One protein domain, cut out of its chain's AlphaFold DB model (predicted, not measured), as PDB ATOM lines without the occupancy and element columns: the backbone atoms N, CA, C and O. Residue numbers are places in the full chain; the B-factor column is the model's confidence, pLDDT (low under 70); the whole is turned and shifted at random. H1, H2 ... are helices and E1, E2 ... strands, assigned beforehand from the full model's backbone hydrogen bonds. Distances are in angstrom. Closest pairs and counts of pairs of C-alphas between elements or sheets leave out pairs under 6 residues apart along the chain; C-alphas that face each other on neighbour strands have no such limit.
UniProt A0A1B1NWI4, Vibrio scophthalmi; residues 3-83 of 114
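AT A GLANCE: This is residues 3 to 83 of the 114 residues of a protein of Vibrio scophthalmi (UniProt A0A1B1NWI4). A strongly twisted sheet of three strands, E1, E2 and E3, has one long helix, H1, slanting over one of its faces; the other face has no named helix. The first half of H1 packs on the sheet, mostly on E1, while residues 70 to 83, of which 70 to 81 belong to H1, stick out as a free arm, and a long loop with residues 17 to 22 standing free reaches out at one end of the sheet. The printed part has 81 residues, with three named strands and then one named helix along the chain; the sheet's order is E1, E2, E3, antiparallel throughout, and the class is mixed, helices and strands. The whole is loose, with a radius of gyration of the C-alphas of 15.6 A and spans of 43 by 31 by 22 A.

HOW THE PARTS SIT: The sheet is built of E1, residues 3 to 12, E2, residues 28 to 37, and E3, residues 44 to 52. They form a meander, each strand the antiparallel neighbour of the one before. E2 is the inner strand, and E1 and E3 are the edge strands. The hairpin of E1 and E2 has an angle of 160 degrees between directions; N 11 and O 29 are 2.9 A apart and N 33 and O 6 are 3.0 A apart, within hydrogen-bond range. The hairpin of E2 and E3 has an angle of 159 degrees, with N 30 and O 50 within hydrogen-bond range at 2.8 A. H1, residues 58 to 81, is on the sheet at a height over the sheet of 4.9 A. It is over E2 and only just not over E1: dropped onto the local plane, 4 of its C-alphas fall on E2 and 2 on E1. It runs slantwise to the strands, at 56 degrees to E2 on the local plane. The closest C-alphas of E1 and H1 are those of Ala 7 and Ala 62, 5.1 A apart; those of E2 and H1 are Val 30 and Ala 61, 6.9 A apart. In H1 every O i to N i+4 pair is within hydrogen-bond range.

IN THESE COORDINATES: E1 begins at C-alpha 3, (15.667, -75.872, 33.194), and is 26.6 A long from first to last C-alpha. E2 measures 29.2 A and E3 26.2 A. H1 measures 34.0 A, from C-alpha 58 at (-1.502, -82.095, 28.709) to C-alpha 81 at (22.866, -78.862, 52.134).

THE WHOLE: The C-alphas farthest apart are those of Thr 14 and Asn 83, at 46.0 A. The printed part has no cut. The link from E1 to E2 is long, with 15 residues; the one from E2 to E3 is short, and the one from E3 to H1 is tight. The mean pLDDT of the printed part is 83.4, and residues 3 to 10 and residue 13 are under 70.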
ATOM      1  N   VAL A   3      16.214 -74.636  33.753       51.38
ATOM      2  CA  VAL A   3      15.667 -75.872  33.194       51.38
ATOM      3  C   VAL A   3      14.207 -75.575  32.882       51.38
ATOM      4  O   VAL A   3      13.425 -75.277  33.781       51.38
ATOM      5  N   SER A   4      13.866 -75.571  31.599       55.38
ATOM      6  CA  SER A   4      12.499 -75.365  31.128       55.38
ATOM      7  C   SER A   4      11.971 -76.708  30.644       55.38
ATOM      8  O   SER A   4      12.351 -77.168  29.568       55.38
ATOM      9  N   SER A   5      11.097 -77.333  31.431       54.75
ATOM     10  CA  SER A   5      10.401 -78.559  31.035       54.75
ATOM     11  C   SER A   5       9.021 -78.217  30.470       54.75
ATOM     12  O   SER A   5       8.184 -77.618  31.155       54.75
ATOM     13  N   LEU A   6       8.783 -78.605  29.219       56.59
ATOM     14  CA  LEU A   6       7.496 -78.471  28.541       56.59
ATOM     15  C   LEU A   6       6.942 -79.879  28.276       56.59
ATOM     16  O   LEU A   6       7.600 -80.713  27.655       56.59
ATOM     17  N   ALA A   7       5.735 -80.171  28.767       58.25
ATOM     18  CA  ALA A   7       5.030 -81.392  28.382       58.25
ATOM     19  C   ALA A   7       4.377 -81.140  27.019       58.25
ATOM     20  O   ALA A   7       3.341 -80.484  26.943       58.25
ATOM     21  N   ASN A   8       5.017 -81.612  25.951       58.81
ATOM     22  CA  ASN A   8       4.628 -81.262  24.585       58.81
ATOM     23  C   ASN A   8       3.811 -82.349  23.877       58.81
ATOM     24  O   ASN A   8       3.139 -82.041  22.895       58.81
ATOM     25  N   ALA A   9       3.790 -83.596  24.368       62.81
ATOM     26  CA  ALA A   9       2.941 -84.628  23.773       62.81
ATOM     27  C   ALA A   9       2.352 -85.594  24.806       62.81
ATOM     28  O   ALA A   9       3.058 -86.194  25.618       62.81
ATOM     29  N   MET A  10       1.034 -85.775  24.734       67.75
ATOM     30  CA  MET A  10       0.292 -86.765  25.504       67.75
ATOM     31  C   MET A  10      -0.408 -87.714  24.535       67.75
ATOM     32  O   MET A  10      -1.151 -87.289  23.647       67.75
ATOM     33  N   PHE A  11      -0.140 -89.005  24.700       75.06
ATOM     34  CA  PHE A  11      -0.713 -90.062  23.883       75.06
ATOM     35  C   PHE A  11      -1.660 -90.898  24.739       75.06
ATOM     36  O   PHE A  11      -1.288 -91.419  25.794       75.06
ATOM     37  N   ASP A  12      -2.901 -91.023  24.277       71.31
ATOM     38  CA  ASP A  12      -3.847 -91.971  24.851       71.31
ATOM     39  C   ASP A  12      -3.408 -93.401  24.518       71.31
ATOM     40  O   ASP A  12      -2.964 -93.673  23.401       71.31
ATOM     41  N   SER A  13      -3.559 -94.318  25.473       67.94
ATOM     42  CA  SER A  13      -3.205 -95.732  25.299       67.94
ATOM     43  C   SER A  13      -3.847 -96.400  24.076       67.94
ATOM     44  O   SER A  13      -3.242 -97.284  23.482       67.94
ATOM     45  N   THR A  14      -5.031 -95.947  23.655       72.50
ATOM     46  CA  THR A  14      -5.742 -96.446  22.466       72.50
ATOM     47  C   THR A  14      -5.065 -96.081  21.144       72.50
ATOM     48  O   THR A  14      -5.349 -96.706  20.126       72.50
ATOM     49  N   LYS A  15      -4.169 -95.087  21.149       76.81
ATOM     50  CA  LYS A  15      -3.401 -94.635  19.979       76.81
ATOM     51  C   LYS A  15      -1.988 -95.221  19.921       76.81
ATOM     52  O   LYS A  15      -1.239 -94.890  19.008       76.81
ATOM     53  N   LEU A  16      -1.604 -96.032  20.907       77.00
ATOM     54  CA  LEU A  16      -0.274 -96.627  20.981       77.00
ATOM     55  C   LEU A  16      -0.258 -97.980  20.275       77.00
ATOM     56  O   LEU A  16      -1.066 -98.859  20.568       77.00
ATOM     57  N   GLU A  17       0.713 -98.172  19.390       79.56
ATOM     58  CA  GLU A  17       0.979 -99.468  18.773       79.56
ATOM     59  C   GLU A  17       1.969-100.263  19.638       79.56
ATOM     60  O   GLU A  17       3.004 -99.744  20.056       79.56
ATOM     61  N   GLY A  18       1.653-101.528  19.931       81.88
ATOM     62  CA  GLY A  18       2.541-102.428  20.674       81.88
ATOM     63  C   GLY A  18       1.846-103.266  21.745       81.88
ATOM     64  O   GLY A  18       0.645-103.163  21.986       81.88
ATOM     65  N   ASN A  19       2.620-104.136  22.402       84.38
ATOM     66  CA  ASN A  19       2.127-104.974  23.494       84.38
ATOM     67  C   ASN A  19       2.387-104.310  24.856       84.38
ATOM     68  O   ASN A  19       3.495-104.372  25.389       84.38
ATOM     69  N   PHE A  20       1.336-103.750  25.452       84.69
ATOM     70  CA  PHE A  20       1.383-103.119  26.776       84.69
ATOM     71  C   PHE A  20       0.796-103.989  27.898       84.69
ATOM     72  O   PHE A  20       0.553-103.496  28.995       84.69
ATOM     73  N   SER A  21       0.600-105.294  27.670       86.06
ATOM     74  CA  SER A  21      -0.029-106.214  28.639       86.06
ATOM     75  C   SER A  21       0.653-106.268  30.015       86.06
ATOM     76  O   SER A  21      -0.008-106.538  31.020       86.06
ATOM     77  N   ARG A  22       1.958-105.962  30.085       91.31
ATOM     78  CA  ARG A  22       2.716-105.848  31.343       91.31
ATOM     79  C   ARG A  22       2.234-104.688  32.227       91.31
ATOM     80  O   ARG A  22       2.314-104.786  33.448       91.31
ATOM     81  N   TRP A  23       1.728-103.610  31.635       89.75
ATOM     82  CA  TRP A  23       1.337-102.383  32.327       89.75
ATOM     83  C   TRP A  23      -0.180-102.345  32.513       89.75
ATOM     84  O   TRP A  23      -0.902-101.604  31.843       89.75
ATOM     85  N   LYS A  24      -0.685-103.190  33.419       88.75
ATOM     86  CA  LYS A  24      -2.123-103.263  33.703       88.75
ATOM     87  C   LYS A  24      -2.658-101.893  34.123       88.75
ATOM     88  O   LYS A  24      -2.149-101.278  35.053       88.75
ATOM     89  N   GLY A  25      -3.711-101.446  33.444       89.75
ATOM     90  CA  GLY A  25      -4.354-100.167  33.721       89.75
ATOM     91  C   GLY A  25      -3.666 -98.956  33.096       89.75
ATOM     92  O   GLY A  25      -4.073 -97.852  33.428       89.75
ATOM     93  N   LEU A  26      -2.678 -99.131  32.208       90.69
ATOM     94  CA  LEU A  26      -2.115 -98.041  31.409       90.69
ATOM     95  C   LEU A  26      -3.226 -97.314  30.639       90.69
ATOM     96  O   LEU A  26      -3.955 -97.941  29.875       90.69
ATOM     97  N   LYS A  27      -3.336 -95.998  30.835       88.69
ATOM     98  CA  LYS A  27      -4.303 -95.142  30.131       88.69
ATOM     99  C   LYS A  27      -3.639 -94.056  29.304       88.69
ATOM    100  O   LYS A  27      -4.164 -93.692  28.258       88.69
ATOM    101  N   SER A  28      -2.496 -93.543  29.747       87.50
ATOM    102  CA  SER A  28      -1.776 -92.505  29.019       87.50
ATOM    103  C   SER A  28      -0.266 -92.684  29.081       87.50
ATOM    104  O   SER A  28       0.278 -93.202  30.061       87.50
ATOM    105  N   VAL A  29       0.396 -92.243  28.014       89.00
ATOM    106  CA  VAL A  29       1.843 -92.046  27.949       89.00
ATOM    107  C   VAL A  29       2.097 -90.560  27.746       89.00
ATOM    108  O   VAL A  29       1.538 -89.937  26.844       89.00
ATOM    109  N   VAL A  30       2.929 -89.988  28.607       88.06
ATOM    110  CA  VAL A  30       3.294 -88.573  28.586       88.06
ATOM    111  C   VAL A  30       4.740 -88.472  28.141       88.06
ATOM    112  O   VAL A  30       5.607 -89.097  28.744       88.06
ATOM    113  N   MET A  31       4.999 -87.669  27.117       87.94
ATOM    114  CA  MET A  31       6.343 -87.302  26.699       87.94
ATOM    115  C   MET A  31       6.610 -85.849  27.102       87.94
ATOM    116  O   MET A  31       5.825 -84.941  26.811       87.94
ATOM    117  N   VAL A  32       7.720 -85.647  27.806       85.56
ATOM    118  CA  VAL A  32       8.190 -84.339  28.256       85.56
ATOM    119  C   VAL A  32       9.508 -84.037  27.575       85.56
ATOM    120  O   VAL A  32      10.449 -84.828  27.662       85.56
ATOM    121  N   GLU A  33       9.567 -82.869  26.952       84.94
ATOM    122  CA  GLU A  33      10.794 -82.316  26.401       84.94
ATOM    123  C   GLU A  33      11.416 -81.398  27.445       84.94
ATOM    124  O   GLU A  33      10.771 -80.493  27.991       84.94
ATOM    125  N   ASN A  34      12.682 -81.649  27.745       81.44
ATOM    126  CA  ASN A  34      13.447 -80.853  28.676       81.44
ATOM    127  C   ASN A  34      14.533 -80.096  27.922       81.44
ATOM    128  O   ASN A  34      15.382 -80.703  27.271       81.44
ATOM    129  N   PHE A  35      14.501 -78.771  28.039       80.94
ATOM    130  CA  PHE A  35      15.479 -77.889  27.421       80.94
ATOM    131  C   PHE A  35      16.381 -77.306  28.501       80.94
ATOM    132  O   PHE A  35      15.910 -76.640  29.434       80.94
ATOM    133  N   ARG A  36      17.690 -77.524  28.356       81.44
ATOM    134  CA  ARG A  36      18.701 -76.954  29.245       81.44
ATOM    135  C   ARG A  36      19.621 -76.028  28.462       81.44
ATOM    136  O   ARG A  36      20.275 -76.416  27.496       81.44
ATOM    137  N   LEU A  37      19.674 -74.780  28.925       81.62
ATOM    138  CA  LEU A  37      20.582 -73.756  28.422       81.62
ATOM    139  C   LEU A  37      21.616 -73.435  29.497       81.62
ATOM    140  O   LEU A  37      21.287 -72.933  30.575       81.62
ATOM    141  N   GLU A  38      22.882 -73.699  29.190       82.06
ATOM    142  CA  GLU A  38      24.010 -73.295  30.024       82.06
ATOM    143  C   GLU A  38      24.878 -72.288  29.281       82.06
ATOM    144  O   GLU A  38      25.159 -72.434  28.092       82.06
ATOM    145  N   LYS A  39      25.319 -71.243  29.990       82.50
ATOM    146  CA  LYS A  39      26.149 -70.193  29.400       82.50
ATOM    147  C   LYS A  39      27.432 -70.811  28.837       82.50
ATOM    148  O   LYS A  39      28.226 -71.370  29.587       82.50
ATOM    149  N   GLY A  40      27.634 -70.672  27.528       85.19
ATOM    150  CA  GLY A  40      28.818 -71.183  26.831       85.19
ATOM    151  C   GLY A  40      28.745 -72.654  26.409       85.19
ATOM    152  O   GLY A  40      29.749 -73.169  25.929       85.19
ATOM    153  N   LYS A  41      27.594 -73.325  26.552       85.44
ATOM    154  CA  LYS A  41      27.369 -74.681  26.027       85.44
ATOM    155  C   LYS A  41      26.276 -74.690  24.960       85.44
ATOM    156  O   LYS A  41      25.450 -73.779  24.897       85.44
ATOM    157  N   SER A  42      26.291 -75.722  24.119       83.75
ATOM    158  CA  SER A  42      25.195 -76.009  23.194       83.75
ATOM    159  C   SER A  42      23.907 -76.307  23.960       83.75
ATOM    160  O   SER A  42      23.945 -76.734  25.114       83.75
ATOM    161  N   VAL A  43      22.773 -76.080  23.299       82.88
ATOM    162  CA  VAL A  43      21.463 -76.473  23.826       82.88
ATOM    163  C   VAL A  43      21.454 -77.982  24.049       82.88
ATOM    164  O   VAL A  43      21.837 -78.731  23.151       82.88
ATOM    165  N   ASP A  44      21.018 -78.399  25.231       85.50
ATOM    166  CA  ASP A  44      20.835 -79.803  25.578       85.50
ATOM    167  C   ASP A  44      19.335 -80.116  25.623       85.50
ATOM    168  O   ASP A  44      18.553 -79.376  26.236       85.50
ATOM    169  N   LEU A  45      18.942 -81.165  24.900       85.50
ATOM    170  CA  LEU A  45      17.556 -81.577  24.704       85.50
ATOM    171  C   LEU A  45      17.390 -83.019  25.168       85.50
ATOM    172  O   LEU A  45      17.995 -83.934  24.609       85.50
ATOM    173  N   GLU A  46      16.534 -83.214  26.164       86.62
ATOM    174  CA  GLU A  46      16.248 -84.527  26.734       86.62
ATOM    175  C   GLU A  46      14.757 -84.853  26.617       86.62
ATOM    176  O   GLU A  46      13.895 -83.999  26.823       86.62
ATOM    177  N   TYR A  47      14.459 -86.116  26.322       87.00
ATOM    178  CA  TYR A  47      13.105 -86.648  26.237       87.00
ATOM    179  C   TYR A  47      12.850 -87.602  27.397       87.00
ATOM    180  O   TYR A  47      13.562 -88.594  27.554       87.00
ATOM    181  N   ARG A  48      11.797 -87.346  28.176       87.81
ATOM    182  CA  ARG A  48      11.354 -88.247  29.248       87.81
ATOM    183  C   ARG A  48       9.960 -88.768  28.970       87.81
ATOM    184  O   ARG A  48       9.066 -88.001  28.625       87.81
ATOM    185  N   TYR A  49       9.780 -90.068  29.169       88.38
ATOM    186  CA  TYR A  49       8.501 -90.745  28.990       88.38
ATOM    187  C   TYR A  49       7.969 -91.221  30.335       88.38
ATOM    188  O   TYR A  49       8.666 -91.903  31.083       88.38
ATOM    189  N   TYR A  50       6.711 -90.900  30.605       88.31
ATOM    190  CA  TYR A  50       5.984 -91.333  31.788       88.31
ATOM    191  C   TYR A  50       4.773 -92.147  31.365       88.31
ATOM    192  O   TYR A  50       4.157 -91.894  30.331       88.31
ATOM    193  N   ILE A  51       4.404 -93.104  32.204       90.94
ATOM    194  CA  ILE A  51       3.182 -93.884  32.055       90.94
ATOM    195  C   ILE A  51       2.215 -93.519  33.174       90.94
ATOM    196  O   ILE A  51       2.626 -93.292  34.311       90.94
ATOM    197  N   SER A  52       0.922 -93.478  32.870       90.25
ATOM    198  CA  SER A  52      -0.097 -93.222  33.881       90.25
ATOM    199  C   SER A  52      -1.305 -94.125  33.706       90.25
ATOM    200  O   SER A  52      -1.774 -94.384  32.594       90.25
ATOM    201  N   SER A  53      -1.840 -94.577  34.837       92.12
ATOM    202  CA  SER A  53      -3.128 -95.267  34.909       92.12
ATOM    203  C   SER A  53      -4.326 -94.316  34.913       92.12
ATOM    204  O   SER A  53      -5.483 -94.747  34.889       92.12
ATOM    205  N   LYS A  54      -4.061 -93.009  34.916       89.94
ATOM    206  CA  LYS A  54      -5.050 -91.947  34.773       89.94
ATOM    207  C   LYS A  54      -5.024 -91.421  33.337       89.94
ATOM    208  O   LYS A  54      -3.967 -91.302  32.719       89.94
ATOM    209  N   ALA A  55      -6.200 -91.107  32.802       87.75
ATOM    210  CA  ALA A  55      -6.295 -90.278  31.607       87.75
ATOM    211  C   ALA A  55      -6.035 -88.828  32.038       87.75
ATOM    212  O   ALA A  55      -6.754 -88.308  32.892       87.75
ATOM    213  N   LEU A  56      -4.964 -88.227  31.528       85.56
ATOM    214  CA  LEU A  56      -4.503 -86.890  31.904       85.56
ATOM    215  C   LEU A  56      -4.697 -85.931  30.730       85.56
ATOM    216  O   LEU A  56      -4.508 -86.334  29.591       85.56
ATOM    217  N   SER A  57      -5.025 -84.665  30.981       86.44
ATOM    218  CA  SER A  57      -4.792 -83.622  29.971       86.44
ATOM    219  C   SER A  57      -3.299 -83.274  29.892       86.44
ATOM    220  O   SER A  57      -2.527 -83.615  30.795       86.44
ATOM    221  N   ALA A  58      -2.881 -82.569  28.837       82.31
ATOM    222  CA  ALA A  58      -1.502 -82.095  28.709       82.31
ATOM    223  C   ALA A  58      -1.107 -81.175  29.880       82.31
ATOM    224  O   ALA A  58      -0.014 -81.301  30.428       82.31
ATOM    225  N   GLU A  59      -2.020 -80.315  30.333       84.94
ATOM    226  CA  GLU A  59      -1.820 -79.417  31.473       84.94
ATOM    227  C   GLU A  59      -1.692 -80.194  32.786       84.94
ATOM    228  O   GLU A  59      -0.791 -79.923  33.579       84.94
ATOM    229  N   GLN A  60      -2.555 -81.193  33.005       88.62
ATOM    230  CA  GLN A  60      -2.480 -82.049  34.191       88.62
ATOM    231  C   GLN A  60      -1.168 -82.834  34.230       88.62
ATOM    232  O   GLN A  60      -0.566 -82.971  35.292       88.62
ATOM    233  N   ALA A  61      -0.712 -83.327  33.079       86.19
ATOM    234  CA  ALA A  61       0.563 -84.014  32.961       86.19
ATOM    235  C   ALA A  61       1.750 -83.067  33.211       86.19
ATOM    236  O   ALA A  61       2.651 -83.411  33.972       86.19
ATOM    237  N   ALA A  62       1.729 -81.857  32.640       83.94
ATOM    238  CA  ALA A  62       2.755 -80.842  32.871       83.94
ATOM    239  C   ALA A  62       2.864 -80.465  34.354       83.94
ATOM    240  O   ALA A  62       3.967 -80.388  34.893       83.94
ATOM    241  N   MET A  63       1.723 -80.246  35.012       87.56
ATOM    242  CA  MET A  63       1.664 -79.914  36.433       87.56
ATOM    243  C   MET A  63       2.194 -81.062  37.289       87.56
ATOM    244  O   MET A  63       3.092 -80.837  38.090       87.56
ATOM    245  N   ALA A  64       1.735 -82.294  37.047       88.56
ATOM    246  CA  ALA A  64       2.201 -83.469  37.780       88.56
ATOM    247  C   ALA A  64       3.718 -83.679  37.642       88.56
ATOM    248  O   ALA A  64       4.395 -83.990  38.618       88.56
ATOM    249  N   VAL A  65       4.274 -83.471  36.444       86.56
ATOM    250  CA  VAL A  65       5.724 -83.566  36.224       86.56
ATOM    251  C   VAL A  65       6.464 -82.467  36.986       86.56
ATOM    252  O   VAL A  65       7.472 -82.754  37.624       86.56
ATOM    253  N   ARG A  66       5.974 -81.220  36.976       85.50
ATOM    254  CA  ARG A  66       6.591 -80.126  37.750       85.50
ATOM    255  C   ARG A  66       6.532 -80.374  39.255       85.50
ATOM    256  O   ARG A  66       7.524 -80.147  39.939       85.50
ATOM    257  N   GLU A  67       5.397 -80.844  39.764       88.06
ATOM    258  CA  GLU A  67       5.235 -81.206  41.175       88.06
ATOM    259  C   GLU A  67       6.191 -82.337  41.566       88.06
ATOM    260  O   GLU A  67       6.846 -82.254  42.602       88.06
ATOM    261  N   HIS A  68       6.345 -83.346  40.702       86.44
ATOM    262  CA  HIS A  68       7.303 -84.427  40.911       86.44
ATOM    263  C   HIS A  68       8.749 -83.913  41.002       86.44
ATOM    264  O   HIS A  68       9.466 -84.278  41.931       86.44
ATOM    265  N   TRP A  69       9.149 -82.987  40.123       85.38
ATOM    266  CA  TRP A  69      10.456 -82.315  40.204       85.38
ATOM    267  C   TRP A  69      10.653 -81.529  41.507       85.38
ATOM    268  O   TRP A  69      11.774 -81.430  42.008       85.38
ATOM    269  N   GLY A  70       9.579 -80.985  42.084       85.69
ATOM    270  CA  GLY A  70       9.625 -80.335  43.395       85.69
ATOM    271  C   GLY A  70      10.096 -81.275  44.512       85.69
ATOM    272  O   GLY A  70      10.808 -80.839  45.420       85.69
ATOM    273  N   ILE A  71       9.762 -82.566  44.415       86.31
ATOM    274  CA  ILE A  71      10.193 -83.598  45.367       86.31
ATOM    275  C   ILE A  71      11.700 -83.844  45.227       86.31
ATOM    276  O   ILE A  71      12.419 -83.772  46.219       86.31
ATOM    277  N   GLU A  72      12.208 -84.049  44.010       86.12
ATOM    278  CA  GLU A  72      13.650 -84.257  43.777       86.12
ATOM    279  C   GLU A  72      14.490 -83.036  44.174       86.12
ATOM    280  O   GLU A  72      15.567 -83.171  44.752       86.12
ATOM    281  N   SER A  73      13.975 -81.827  43.937       87.56
ATOM    282  CA  SER A  73      14.619 -80.590  44.389       87.56
ATOM    283  C   SER A  73      14.754 -80.536  45.917       87.56
ATOM    284  O   SER A  73      15.779 -80.102  46.440       87.56
ATOM    285  N   MET A  74      13.745 -81.014  46.658       91.00
ATOM    286  CA  MET A  74      13.835 -81.155  48.112       91.00
ATOM    287  C   MET A  74      14.899 -82.179  48.521       91.00
ATOM    288  O   MET A  74      15.687 -81.867  49.410       91.00
ATOM    289  N   HIS A  75      14.947 -83.347  47.869       89.19
ATOM    290  CA  HIS A  75      15.984 -84.354  48.129       89.19
ATOM    291  C   HIS A  75      17.381 -83.774  47.948       89.19
ATOM    292  O   HIS A  75      18.184 -83.858  48.862       89.19
ATOM    293  N   TRP A  76      17.634 -83.033  46.866       92.94
ATOM    294  CA  TRP A  76      18.939 -82.400  46.663       92.94
ATOM    295  C   TRP A  76      19.355 -81.476  47.823       92.94
ATOM    296  O   TRP A  76      20.520 -81.457  48.225       92.94
ATOM    297  N   VAL A  77      18.413 -80.707  48.387       93.62
ATOM    298  CA  VAL A  77      18.697 -79.861  49.561       93.62
ATOM    299  C   VAL A  77      19.053 -80.720  50.774       93.62
ATOM    300  O   VAL A  77      19.985 -80.383  51.504       93.62
ATOM    301  N   LEU A  78      18.341 -81.822  50.992       94.31
ATOM    302  CA  LEU A  78      18.621 -82.745  52.089       94.31
ATOM    303  C   LEU A  78      19.991 -83.425  51.919       94.31
ATOM    304  O   LEU A  78      20.839 -83.357  52.812       94.31
ATOM    305  N   ASP A  79      20.245 -83.965  50.733       93.31
ATOM    306  CA  ASP A  79      21.453 -84.702  50.377       93.31
ATOM    307  C   ASP A  79      22.698 -83.817  50.499       93.31
ATOM    308  O   ASP A  79      23.659 -84.167  51.190       93.31
ATOM    309  N   VAL A  80      22.661 -82.624  49.894       93.38
ATOM    310  CA  VAL A  80      23.832 -81.746  49.777       93.38
ATOM    311  C   VAL A  80      23.911 -80.722  50.906       93.38
ATOM    312  O   VAL A  80      24.953 -80.576  51.537       93.38
ATOM    313  N   THR A  81      22.829 -79.983  51.171       93.69
ATOM    314  CA  THR A  81      22.866 -78.862  52.134       93.69
ATOM    315  C   THR A  81      22.747 -79.353  53.574       93.69
ATOM    316  O   THR A  81      23.429 -78.830  54.452       93.69
ATOM    317  N   MET A  82      21.931 -80.383  53.825       94.06
ATOM    318  CA  MET A  82      21.801 -81.014  55.150       94.06
ATOM    319  C   MET A  82      22.743 -82.219  55.337       94.06
ATOM    320  O   MET A  82      22.699 -82.879  56.386       94.06
ATOM    321  N   ASN A  83      23.618 -82.464  54.351       94.00
ATOM    322  CA  ASN A  83      24.683 -83.464  54.367       94.00
ATOM    323  C   ASN A  83      24.164 -84.871  54.711       94.00
ATOM    324  O   ASN A  83      24.753 -85.583  55.531       94.00
TER     325      ASN A  83